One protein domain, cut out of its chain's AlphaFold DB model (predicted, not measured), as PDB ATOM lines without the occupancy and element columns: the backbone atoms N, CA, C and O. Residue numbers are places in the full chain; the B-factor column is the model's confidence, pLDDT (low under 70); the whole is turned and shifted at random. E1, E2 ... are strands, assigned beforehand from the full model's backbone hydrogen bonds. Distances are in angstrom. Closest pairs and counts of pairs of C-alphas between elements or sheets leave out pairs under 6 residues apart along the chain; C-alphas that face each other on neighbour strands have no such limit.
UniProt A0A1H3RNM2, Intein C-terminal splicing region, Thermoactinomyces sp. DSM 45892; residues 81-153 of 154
ATOM      1  N   LYS A  81     278.050 252.371 234.512       88.56
ATOM      2  CA  LYS A  81     279.395 252.166 235.062       88.56
ATOM      3  C   LYS A  81     280.380 253.174 234.485       88.56
ATOM      4  O   LYS A  81     280.258 253.579 233.331       88.56
ATOM      5  N   VAL A  82     281.369 253.558 235.282       85.06
ATOM      6  CA  VAL A  82     282.476 254.424 234.875       85.06
ATOM      7  C   VAL A  82     283.776 253.880 235.447       85.06
ATOM      8  O   VAL A  82     283.815 253.442 236.595       85.06
ATOM      9  N   SER A  83     284.846 253.902 234.660       85.75
ATOM     10  CA  SER A  83     286.175 253.518 235.129       85.75
ATOM     11  C   SER A  83     287.072 254.744 235.245       85.75
ATOM     12  O   SER A  83     287.008 255.632 234.400       85.75
ATOM     13  N   TYR A  84     287.914 254.781 236.272       81.56
ATOM     14  CA  TYR A  84     288.894 255.841 236.498       81.56
ATOM     15  C   TYR A  84     290.191 255.264 237.061       81.56
ATOM     16  O   TYR A  84     290.204 254.181 237.646       81.56
ATOM     17  N   ASN A  85     291.290 255.994 236.889       79.25
ATOM     18  CA  ASN A  85     292.574 255.616 237.465       79.25
ATOM     19  C   ASN A  85     292.718 256.246 238.854       79.25
ATOM     20  O   ASN A  85     292.620 257.463 239.003       79.25
ATOM     21  N   PHE A  86     292.966 255.419 239.865       74.50
ATOM     22  CA  PHE A  86     293.198 255.827 241.247       74.50
ATOM     23  C   PHE A  86     294.487 255.181 241.741       74.50
ATOM     24  O   PHE A  86     294.594 253.959 241.746       74.50
ATOM     25  N   HIS A  87     295.485 255.994 242.103       67.31
ATOM     26  CA  HIS A  87     296.816 255.520 242.516       67.31
ATOM     27  C   HIS A  87     297.439 254.487 241.549       67.31
ATOM     28  O   HIS A  87     298.014 253.490 241.970       67.31
ATOM     29  N   GLY A  88     297.285 254.692 240.234       72.38
ATOM     30  CA  GLY A  88     297.807 253.780 239.204       72.38
ATOM     31  C   GLY A  88     296.978 252.510 238.969       72.38
ATOM     32  O   GLY A  88     297.283 251.755 238.052       72.38
ATOM     33  N   GLN A  89     295.902 252.288 239.731       75.81
ATOM     34  CA  GLN A  89     294.967 251.181 239.525       75.81
ATOM     35  C   GLN A  89     293.698 251.648 238.813       75.81
ATOM     36  O   GLN A  89     293.135 252.699 239.131       75.81
ATOM     37  N   LYS A  90     293.206 250.841 237.869       81.38
ATOM     38  CA  LYS A  90     291.923 251.086 237.204       81.38
ATOM     39  C   LYS A  90     290.784 250.612 238.107       81.38
ATOM     40  O   LYS A  90     290.571 249.414 238.278       81.38
ATOM     41  N   VAL A  91     290.036 251.557 238.660       83.56
ATOM     42  CA  VAL A  91     288.866 251.315 239.509       83.56
ATOM     43  C   VAL A  91     287.601 251.522 238.682       83.56
ATOM     44  O   VAL A  91     287.556 252.386 237.809       83.56
ATOM     45  N   THR A  92     286.563 250.724 238.934       85.12
ATOM     46  CA  THR A  92     285.242 250.901 238.311       85.12
ATOM     47  C   THR A  92     284.216 251.258 239.376       85.12
ATOM     48  O   THR A  92     284.098 250.554 240.378       85.12
ATOM     49  N   ALA A  93     283.488 252.349 239.145       86.88
ATOM     50  CA  ALA A  93     282.320 252.742 239.912       86.88
ATOM     51  C   ALA A  93     281.040 252.423 239.136       86.88
ATOM     52  O   ALA A  93     280.977 252.611 237.920       86.88
ATOM     53  N   TYR A  94     280.018 251.979 239.852       86.31
ATOM     54  CA  TYR A  94     278.708 251.626 239.324       86.31
ATOM     55  C   TYR A  94     277.660 252.581 239.884       86.31
ATOM     56  O   TYR A  94     277.696 252.910 241.067       86.31
ATOM     57  N   GLN A  95     276.751 253.047 239.039       85.12
ATOM     58  CA  GLN A  95     275.663 253.922 239.446       85.12
ATOM     59  C   GLN A  95     274.504 253.084 239.975       85.12
ATOM     60  O   GLN A  95     274.027 252.196 239.268       85.12
ATOM     61  N   ASP A  96     274.043 253.383 241.186       78.19
ATOM     62  CA  ASP A  96     272.849 252.745 241.731       78.19
ATOM     63  C   ASP A  96     271.572 253.209 241.012       78.19
ATOM     64  O   ASP A  96     271.524 254.254 240.357       78.19
ATOM     65  N   ASN A  97     270.518 252.410 241.143       71.81
ATOM     66  CA  ASN A  97     269.195 252.703 240.598       71.81
ATOM     67  C   ASN A  97     268.334 253.565 241.543       71.81
ATOM     68  O   ASN A  97     267.119 253.667 241.359       71.81
ATOM     69  N   THR A  98     268.929 254.168 242.579       68.31
ATOM     70  CA  THR A  98     268.177 254.975 243.542       68.31
ATOM     71  C   THR A  98     267.882 256.360 242.971       68.31
ATOM     72  O   THR A  98     268.579 256.857 242.085       68.31
ATOM     73  N   ALA A  99     266.889 257.051 243.540       67.12
ATOM     74  CA  ALA A  99     266.568 258.434 243.170       67.12
ATOM     75  C   ALA A  99     267.736 259.420 243.393       67.12
ATOM     76  O   ALA A  99     267.749 260.504 242.819       67.12
ATOM     77  N   LYS A 100     268.701 259.058 244.251       69.19
ATOM     78  CA  LYS A 100     269.939 259.817 244.473       69.19
ATOM     79  C   LYS A 100     271.022 259.477 243.443       69.19
ATOM     80  O   LYS A 100     271.880 260.317 243.204       69.19
ATOM     81  N   SER A 101     270.962 258.284 242.848       77.19
ATOM     82  CA  SER A 101     271.854 257.806 241.789       77.19
ATOM     83  C   SER A 101     273.340 257.900 242.154       77.19
ATOM     84  O   SER A 101     274.146 258.435 241.383       77.19
ATOM     85  N   TYR A 102     273.698 257.412 243.348       84.19
ATOM     86  CA  TYR A 102     275.082 257.436 243.816       84.19
ATOM     87  C   TYR A 102     275.959 256.479 243.011       84.19
ATOM     88  O   TYR A 102     275.499 255.499 242.426       84.19
ATOM     89  N   TRP A 103     277.255 256.764 243.013       86.81
ATOM     90  CA  TRP A 103     278.277 255.979 242.341       86.81
ATOM     91  C   TRP A 103     279.093 255.202 243.363       86.81
ATOM     92  O   TRP A 103     279.674 255.784 244.271       86.81
ATOM     93  N   TRP A 104     279.178 253.893 243.192       85.44
ATOM     94  CA  TRP A 104     279.764 252.977 244.157       85.44
ATOM     95  C   TRP A 104     280.955 252.266 243.540       85.44
ATOM     96  O   TRP A 104     280.819 251.554 242.544       85.44
ATOM     97  N   ALA A 105     282.133 252.452 244.126       86.88
ATOM     98  CA  ALA A 105     283.341 251.731 243.746       86.88
ATOM     99  C   ALA A 105     283.721 250.744 244.844       86.88
ATOM    100  O   ALA A 105     283.649 251.082 246.024       86.88
ATOM    101  N   LYS A 106     284.167 249.544 244.472       81.88
ATOM    102  CA  LYS A 106     284.713 248.599 245.449       81.88
ATOM    103  C   LYS A 106     285.982 249.189 246.066       81.88
ATOM    104  O   LYS A 106     286.837 249.699 245.341       81.88
ATOM    105  N   ASP A 107     286.098 249.127 247.385       71.25
ATOM    106  CA  ASP A 107     287.295 249.590 248.075       71.25
ATOM    107  C   ASP A 107     288.423 248.569 247.880       71.25
ATOM    108  O   ASP A 107     288.382 247.465 248.418       71.25
ATOM    109  N   THR A 108     289.420 248.913 247.065       65.81
ATOM    110  CA  THR A 108     290.601 248.067 246.829       65.81
ATOM    111  C   THR A 108     291.724 248.337 247.822       65.81
ATOM    112  O   THR A 108     292.675 247.567 247.895       65.81
ATOM    113  N   THR A 109     291.625 249.428 248.587       61.56
ATOM    114  CA  THR A 109     292.709 249.896 249.457       61.56
ATOM    115  C   THR A 109     292.649 249.320 250.869       61.56
ATOM    116  O   THR A 109     293.636 249.401 251.588       61.56
ATOM    117  N   GLY A 110     291.520 248.735 251.289       53.59
ATOM    118  CA  GLY A 110     291.392 248.023 252.572       53.59
ATOM    119  C   GLY A 110     291.583 248.881 253.833       53.59
ATOM    120  O   GLY A 110     291.464 248.379 254.950       53.59
ATOM    121  N   HIS A 111     291.850 250.180 253.698       50.75
ATOM    122  CA  HIS A 111     292.076 251.066 254.829       50.75
ATOM    123  C   HIS A 111     290.748 251.374 255.535       50.75
ATOM    124  O   HIS A 111     289.938 252.176 255.067       50.75
ATOM    125  N   GLY A 112     290.527 250.737 256.688       52.47
ATOM    126  CA  GLY A 112     289.445 251.051 257.627       52.47
ATOM    127  C   GLY A 112     288.116 250.324 257.393       52.47
ATOM    128  O   GLY A 112     287.069 250.916 257.637       52.47
ATOM    129  N   GLY A 113     288.148 249.080 256.904       62.19
ATOM    130  CA  GLY A 113     287.009 248.147 256.987       62.19
ATOM    131  C   GLY A 113     285.810 248.436 256.073       62.19
ATOM    132  O   GLY A 113     284.750 247.854 256.266       62.19
ATOM    133  N   SER A 114     285.952 249.325 255.089       70.94
ATOM    134  CA  SER A 114     284.912 249.610 254.094       70.94
ATOM    135  C   SER A 114     284.989 248.646 252.913       70.94
ATOM    136  O   SER A 114     286.078 248.367 252.419       70.94
ATOM    137  N   ALA A 115     283.838 248.173 252.432       77.12
ATOM    138  CA  ALA A 115     283.749 247.345 251.228       77.12
ATOM    139  C   ALA A 115     283.525 248.190 249.966       77.12
ATOM    140  O   ALA A 115     283.990 247.826 248.881       77.12
ATOM    141  N   PHE A 116     282.859 249.341 250.110       81.25
ATOM    142  CA  PHE A 116     282.592 250.269 249.018       81.25
ATOM    143  C   PHE A 116     282.915 251.715 249.389       81.25
ATOM    144  O   PHE A 116     282.890 252.121 250.551       81.25
ATOM    145  N   LYS A 117     283.190 252.511 248.359       82.06
ATOM    146  CA  LYS A 117     283.290 253.967 248.408       82.06
ATOM    147  C   LYS A 117     282.160 254.566 247.587       82.06
ATOM    148  O   LYS A 117     281.974 254.182 246.432       82.06
ATOM    149  N   VAL A 118     281.433 255.498 248.190       82.88
ATOM    150  CA  VAL A 118     280.255 256.153 247.621       82.88
ATOM    151  C   VAL A 118     280.629 257.546 247.140       82.88
ATOM    152  O   VAL A 118     281.276 258.315 247.855       82.88
ATOM    153  N   PHE A 119     280.191 257.885 245.936       84.50
ATOM    154  CA  PHE A 119     280.467 259.145 245.271       84.50
ATOM    155  C   PHE A 119     279.191 259.755 244.691       84.50
ATOM    156  O   PHE A 119     278.263 259.057 244.288       84.50
ATOM    157  N   ASP A 120     279.179 261.077 244.598       83.38
ATOM    158  CA  ASP A 120     278.219 261.859 243.835       83.38
ATOM    159  C   ASP A 120     278.896 262.325 242.541       83.38
ATOM    160  O   ASP A 120     280.010 262.860 242.573       83.38
ATOM    161  N   LYS A 121     278.260 262.099 241.389       82.25
ATOM    162  CA  LYS A 121     278.839 262.481 240.097       82.25
ATOM    163  C   LYS A 121     278.363 263.868 239.708       82.25
ATOM    164  O   LYS A 121     277.195 264.078 239.394       82.25
ATOM    165  N   LYS A 122     279.306 264.800 239.614       81.00
ATOM    166  CA  LYS A 122     279.077 266.163 239.135       81.00
ATOM    167  C   LYS A 122     279.807 266.352 237.816       81.00
ATOM    168  O   LYS A 122     281.021 266.526 237.787       81.00
ATOM    169  N   ARG A 123     279.059 266.319 236.707       79.44
ATOM    170  CA  ARG A 123     279.597 266.400 235.334       79.44
ATOM    171  C   ARG A 123     280.650 265.306 235.078       79.44
ATOM    172  O   ARG A 123     280.291 264.137 234.952       79.44
ATOM    173  N   SER A 124     281.927 265.677 235.016       80.75
ATOM    174  CA  SER A 124     283.086 264.803 234.807       80.75
ATOM    175  C   SER A 124     283.896 264.577 236.089       80.75
ATOM    176  O   SER A 124     285.064 264.210 236.032       80.75
ATOM    177  N   GLU A 125     283.303 264.782 237.264       84.31
ATOM    178  CA  GLU A 125     283.968 264.572 238.550       84.31
ATOM    179  C   GLU A 125     283.142 263.661 239.463       84.31
ATOM    180  O   GLU A 125     281.917 263.760 239.511       84.31
ATOM    181  N   LEU A 126     283.813 262.788 240.213       82.12
ATOM    182  CA  LEU A 126     283.241 262.008 241.309       82.12
ATOM    183  C   LEU A 126     283.668 262.639 242.631       82.12
ATOM    184  O   LEU A 126     284.859 262.755 242.924       82.12
ATOM    185  N   HIS A 127     282.693 263.079 243.415       80.62
ATOM    186  CA  HIS A 127     282.892 263.703 244.718       80.62
ATOM    187  C   HIS A 127     282.564 262.661 245.780       80.62
ATOM    188  O   HIS A 127     281.461 262.131 245.795       80.62
ATOM    189  N   TRP A 128     283.520 262.320 246.637       80.56
ATOM    190  CA  TRP A 128     283.319 261.337 247.697       80.56
ATOM    191  C   TRP A 128     282.231 261.818 248.661       80.56
ATOM    192  O   TRP A 128     282.239 262.970 249.094       80.56
ATOM    193  N   VAL A 129     281.297 260.923 248.973       77.44
ATOM    194  CA  VAL A 129     280.159 261.177 249.864       77.44
ATOM    195  C   VAL A 129     280.341 260.428 251.175       77.44
ATOM    196  O   VAL A 129     280.160 261.012 252.241       77.44
ATOM    197  N   ALA A 130     280.662 259.137 251.088       75.62
ATOM    198  CA  ALA A 130     280.781 258.248 252.234       75.62
ATOM    199  C   ALA A 130     281.587 256.993 251.869       75.62
ATOM    200  O   ALA A 130     281.773 256.667 250.696       75.62
ATOM    201  N   ASP A 131     282.041 256.262 252.879       74.75
ATOM    202  CA  ASP A 131     282.412 254.857 252.727       74.75
ATOM    203  C   ASP A 131     281.201 253.986 253.123       74.75
ATOM    204  O   ASP A 131     280.313 254.452 253.836       74.75
ATOM    205  N   ALA A 132     281.147 252.740 252.662       75.06
ATOM    206  CA  ALA A 132     280.055 251.814 252.946       75.06
ATOM    207  C   ALA A 132     280.540 250.375 253.184       75.06
ATOM    208  O   ALA A 132     281.627 249.987 252.737       75.06
ATOM    209  N   ASP A 133     279.744 249.599 253.918       75.44
ATOM    210  CA  ASP A 133     280.004 248.196 254.254       75.44
ATOM    211  C   ASP A 133     279.630 247.234 253.111       75.44
ATOM    212  O   ASP A 133     279.133 247.651 252.066       75.44
ATOM    213  N   GLU A 134     279.878 245.932 253.285       73.62
ATOM    214  CA  GLU A 134     279.611 244.903 252.259       73.62
ATOM    215  C   GLU A 134     278.125 244.713 251.918       73.62
ATOM    216  O   GLU A 134     277.781 244.024 250.954       73.62
ATOM    217  N   TYR A 135     277.246 245.341 252.690       72.38
ATOM    218  CA  TYR A 135     275.808 245.291 252.518       72.38
ATOM    219  C   TYR A 135     275.243 246.575 251.900       72.38
ATOM    220  O   TYR A 135     274.036 246.652 251.684       72.38
ATOM    221  N   GLY A 136     276.091 247.566 251.599       68.88
ATOM    222  CA  GLY A 136     275.666 248.852 251.046       68.88
ATOM    223  C   GLY A 136     275.206 249.864 252.099       68.88
ATOM    224  O   GLY A 136     274.614 250.884 251.744       68.88
ATOM    225  N   ASN A 137     275.489 249.637 253.386       72.31
ATOM    226  CA  ASN A 137     275.179 250.600 254.440       72.31
ATOM    227  C   ASN A 137     276.318 251.612 254.584       72.31
ATOM    228  O   ASN A 137     277.495 251.254 254.581       72.31
ATOM    229  N   PHE A 138     275.976 252.890 254.727       75.06
ATOM    230  CA  PHE A 138     276.965 253.962 254.829       75.06
ATOM    231  C   PHE A 138     277.650 253.902 256.202       75.06
ATOM    232  O   PHE A 138     276.985 253.874 257.236       75.06
ATOM    233  N   ILE A 139     278.980 253.934 256.219       67.56
ATOM    234  CA  ILE A 139     279.796 253.925 257.434       67.56
ATOM    235  C   ILE A 139     279.994 255.379 257.881       67.56
ATOM    236  O   ILE A 139     280.746 256.135 257.264       67.56
ATOM    237  N   SER A 140     279.307 255.781 258.951       53.53
ATOM    238  CA  SER A 140     279.228 257.179 259.406       53.53
ATOM    239  C   SER A 140     280.391 257.653 260.286       53.53
ATOM    240  O   SER A 140     280.507 258.849 260.523       53.53
ATOM    241  N   ASN A 141     281.307 256.776 260.713       48.38
ATOM    242  CA  ASN A 141     282.360 257.131 261.681       48.38
ATOM    243  C   ASN A 141     283.777 257.243 261.083       48.38
ATOM    244  O   ASN A 141     284.767 256.906 261.733       48.38
ATOM    245  N   LYS A 142     283.901 257.682 259.824       46.88
ATOM    246  CA  LYS A 142     285.206 257.897 259.180       46.88
ATOM    247  C   LYS A 142     285.448 259.365 258.862       46.88
ATOM    248  O   LYS A 142     284.794 259.954 258.005       46.88
ATOM    249  N   HIS A 143     286.456 259.927 259.520       42.50
ATOM    250  CA  HIS A 143     287.012 261.231 259.188       42.50
ATOM    251  C   HIS A 143     287.962 261.071 257.992       42.50
ATOM    252  O   HIS A 143     288.949 260.339 258.080       42.50
ATOM    253  N   LYS A 144     287.669 261.727 256.864       42.25
ATOM    254  CA  LYS A 144     288.563 261.773 255.699       42.25
ATOM    255  C   LYS A 144     289.058 263.204 255.528       42.25
ATOM    256  O   LYS A 144     288.248 264.123 255.478       42.25
ATOM    257  N   SER A 145     290.374 263.388 255.473       38.94
ATOM    258  CA  SER A 145     291.001 264.681 255.181       38.94
ATOM    259  C   SER A 145     290.557 265.198 253.801       38.94
ATOM    260  O   SER A 145     290.264 264.395 252.915       38.94
ATOM    261  N   ASP A 146     290.535 266.520 253.590       42.81
ATOM    262  CA  ASP A 146     290.089 267.155 252.330       42.81
ATOM    263  C   ASP A 146     290.862 266.687 251.079       42.81
ATOM    264  O   ASP A 146     290.400 266.835 249.944       42.81
ATOM    265  N   THR A 147     292.034 266.081 251.261       40.22
ATOM    266  CA  THR A 147     292.877 265.552 250.188       40.22
ATOM    267  C   THR A 147     292.336 264.214 249.655       40.22
ATOM    268  O   THR A 147     292.327 263.206 250.356       40.22
ATOM    269  N   GLY A 148     291.909 264.181 248.385       51.53
ATOM    270  CA  GLY A 148     291.476 262.951 247.692       51.53
ATOM    271  C   GLY A 148     289.960 262.702 247.658       51.53
ATOM    272  O   GLY A 148     289.522 261.608 247.305       51.53
ATOM    273  N   THR A 149     289.147 263.707 247.997       58.72
ATOM    274  CA  THR A 149     287.671 263.657 247.942       58.72
ATOM    275  C   THR A 149     287.084 263.936 246.558       58.72
ATOM    276  O   THR A 149     285.888 263.746 246.361       58.72
ATOM    277  N   LYS A 150     287.890 264.366 245.582       66.44
ATOM    278  CA  LYS A 150     287.435 264.659 244.217       66.44
ATOM    279  C   LYS A 150     288.278 263.897 243.209       66.44
ATOM    280  O   LYS A 150     289.500 264.019 243.196       66.44
ATOM    281  N   ILE A 151     287.614 263.137 242.349       73.44
ATOM    282  CA  ILE A 151     288.238 262.338 241.299       73.44
ATOM    283  C   ILE A 151     287.752 262.882 239.963       73.44
ATOM    284  O   ILE A 151     286.551 262.913 239.706       73.44
ATOM    285  N   LYS A 152     288.676 263.309 239.102       74.06
ATOM    286  CA  LYS A 152     288.341 263.742 237.741       74.06
ATOM    287  C   LYS A 152     288.275 262.527 236.822       74.06
ATOM    288  O   LYS A 152     289.234 261.764 236.729       74.06
ATOM    289  N   LEU A 153     287.146 262.370 236.146       67.31
ATOM    290  CA  LEU A 153     286.956 261.434 235.049       67.31
ATOM    291  C   LEU A 153     287.594 262.087 233.816       67.31
ATOM    292  O   LEU A 153     287.026 263.021 233.250       67.31
TER     293      LEU A 153
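Overview. This is residues 81 to 153 of the 154 residues of the protein "Intein C-terminal splicing region" of Thermoactinomyces sp. DSM 45892 (UniProt A0A1H3RNM2). One sheet of six strands is curled like part of a barrel, folded back so that E1 and E2 face E4, E5 and E6, with E3 as the hinge; the edge strands E1 and E6 are not paired with each other. A long loop, residues 133 to 149, leads from E5 to E6. The printed part has 73 residues, no named helix and six named strands, E1 to E6 in that order along the chain and across the sheet, antiparallel throughout: a meander, each strand the antiparallel neighbour of the one before. The class is all strand, with 35 of 73 residues, under half, in named elements; the whole is compact, with a radius of gyration of the C-alphas of 11.5 A and spans of 30 by 28 by 20 A.

Arrangement. Start with E1, residues 81 to 86, and E2, residues 89 to 95, a hairpin where N 84 and O 91 are 2.9 A apart. E3, residues 103 to 106, forms a hairpin with E2, N 94 to O 104 at 2.8 A. E4, residues 116 to 122, forms one with E3, N 105 to O 117 at 2.9 A. E5, residues 125 to 132, forms one with E4, N 120 to O 127 at 2.8 A, and bends by 60 degrees at residue 129. E6, residues 150 to 152, forms one with E5, N 126 to O 151 at 2.8 A. E1 and E4 are apart.

Along the chain. Find C-alpha 81 at (279.395, 252.166, 235.062); E1 runs 15.6 A from there. E2 measures 19.5 A, E3 10.3 A, E4 19.0 A and E5 19.6 A. E6, 6.6 A long, ends at C-alpha 152 (288.341, 263.742, 237.741).

Size, cuts and confidence. Look for the two C-alphas farthest apart at Gly 88 and Ala 99, 31.8 A. The printed part has no cut, and the link from E5 to E6 is long. Low confidence, pLDDT under 70, includes residues 108 to 113 and 139 to 150.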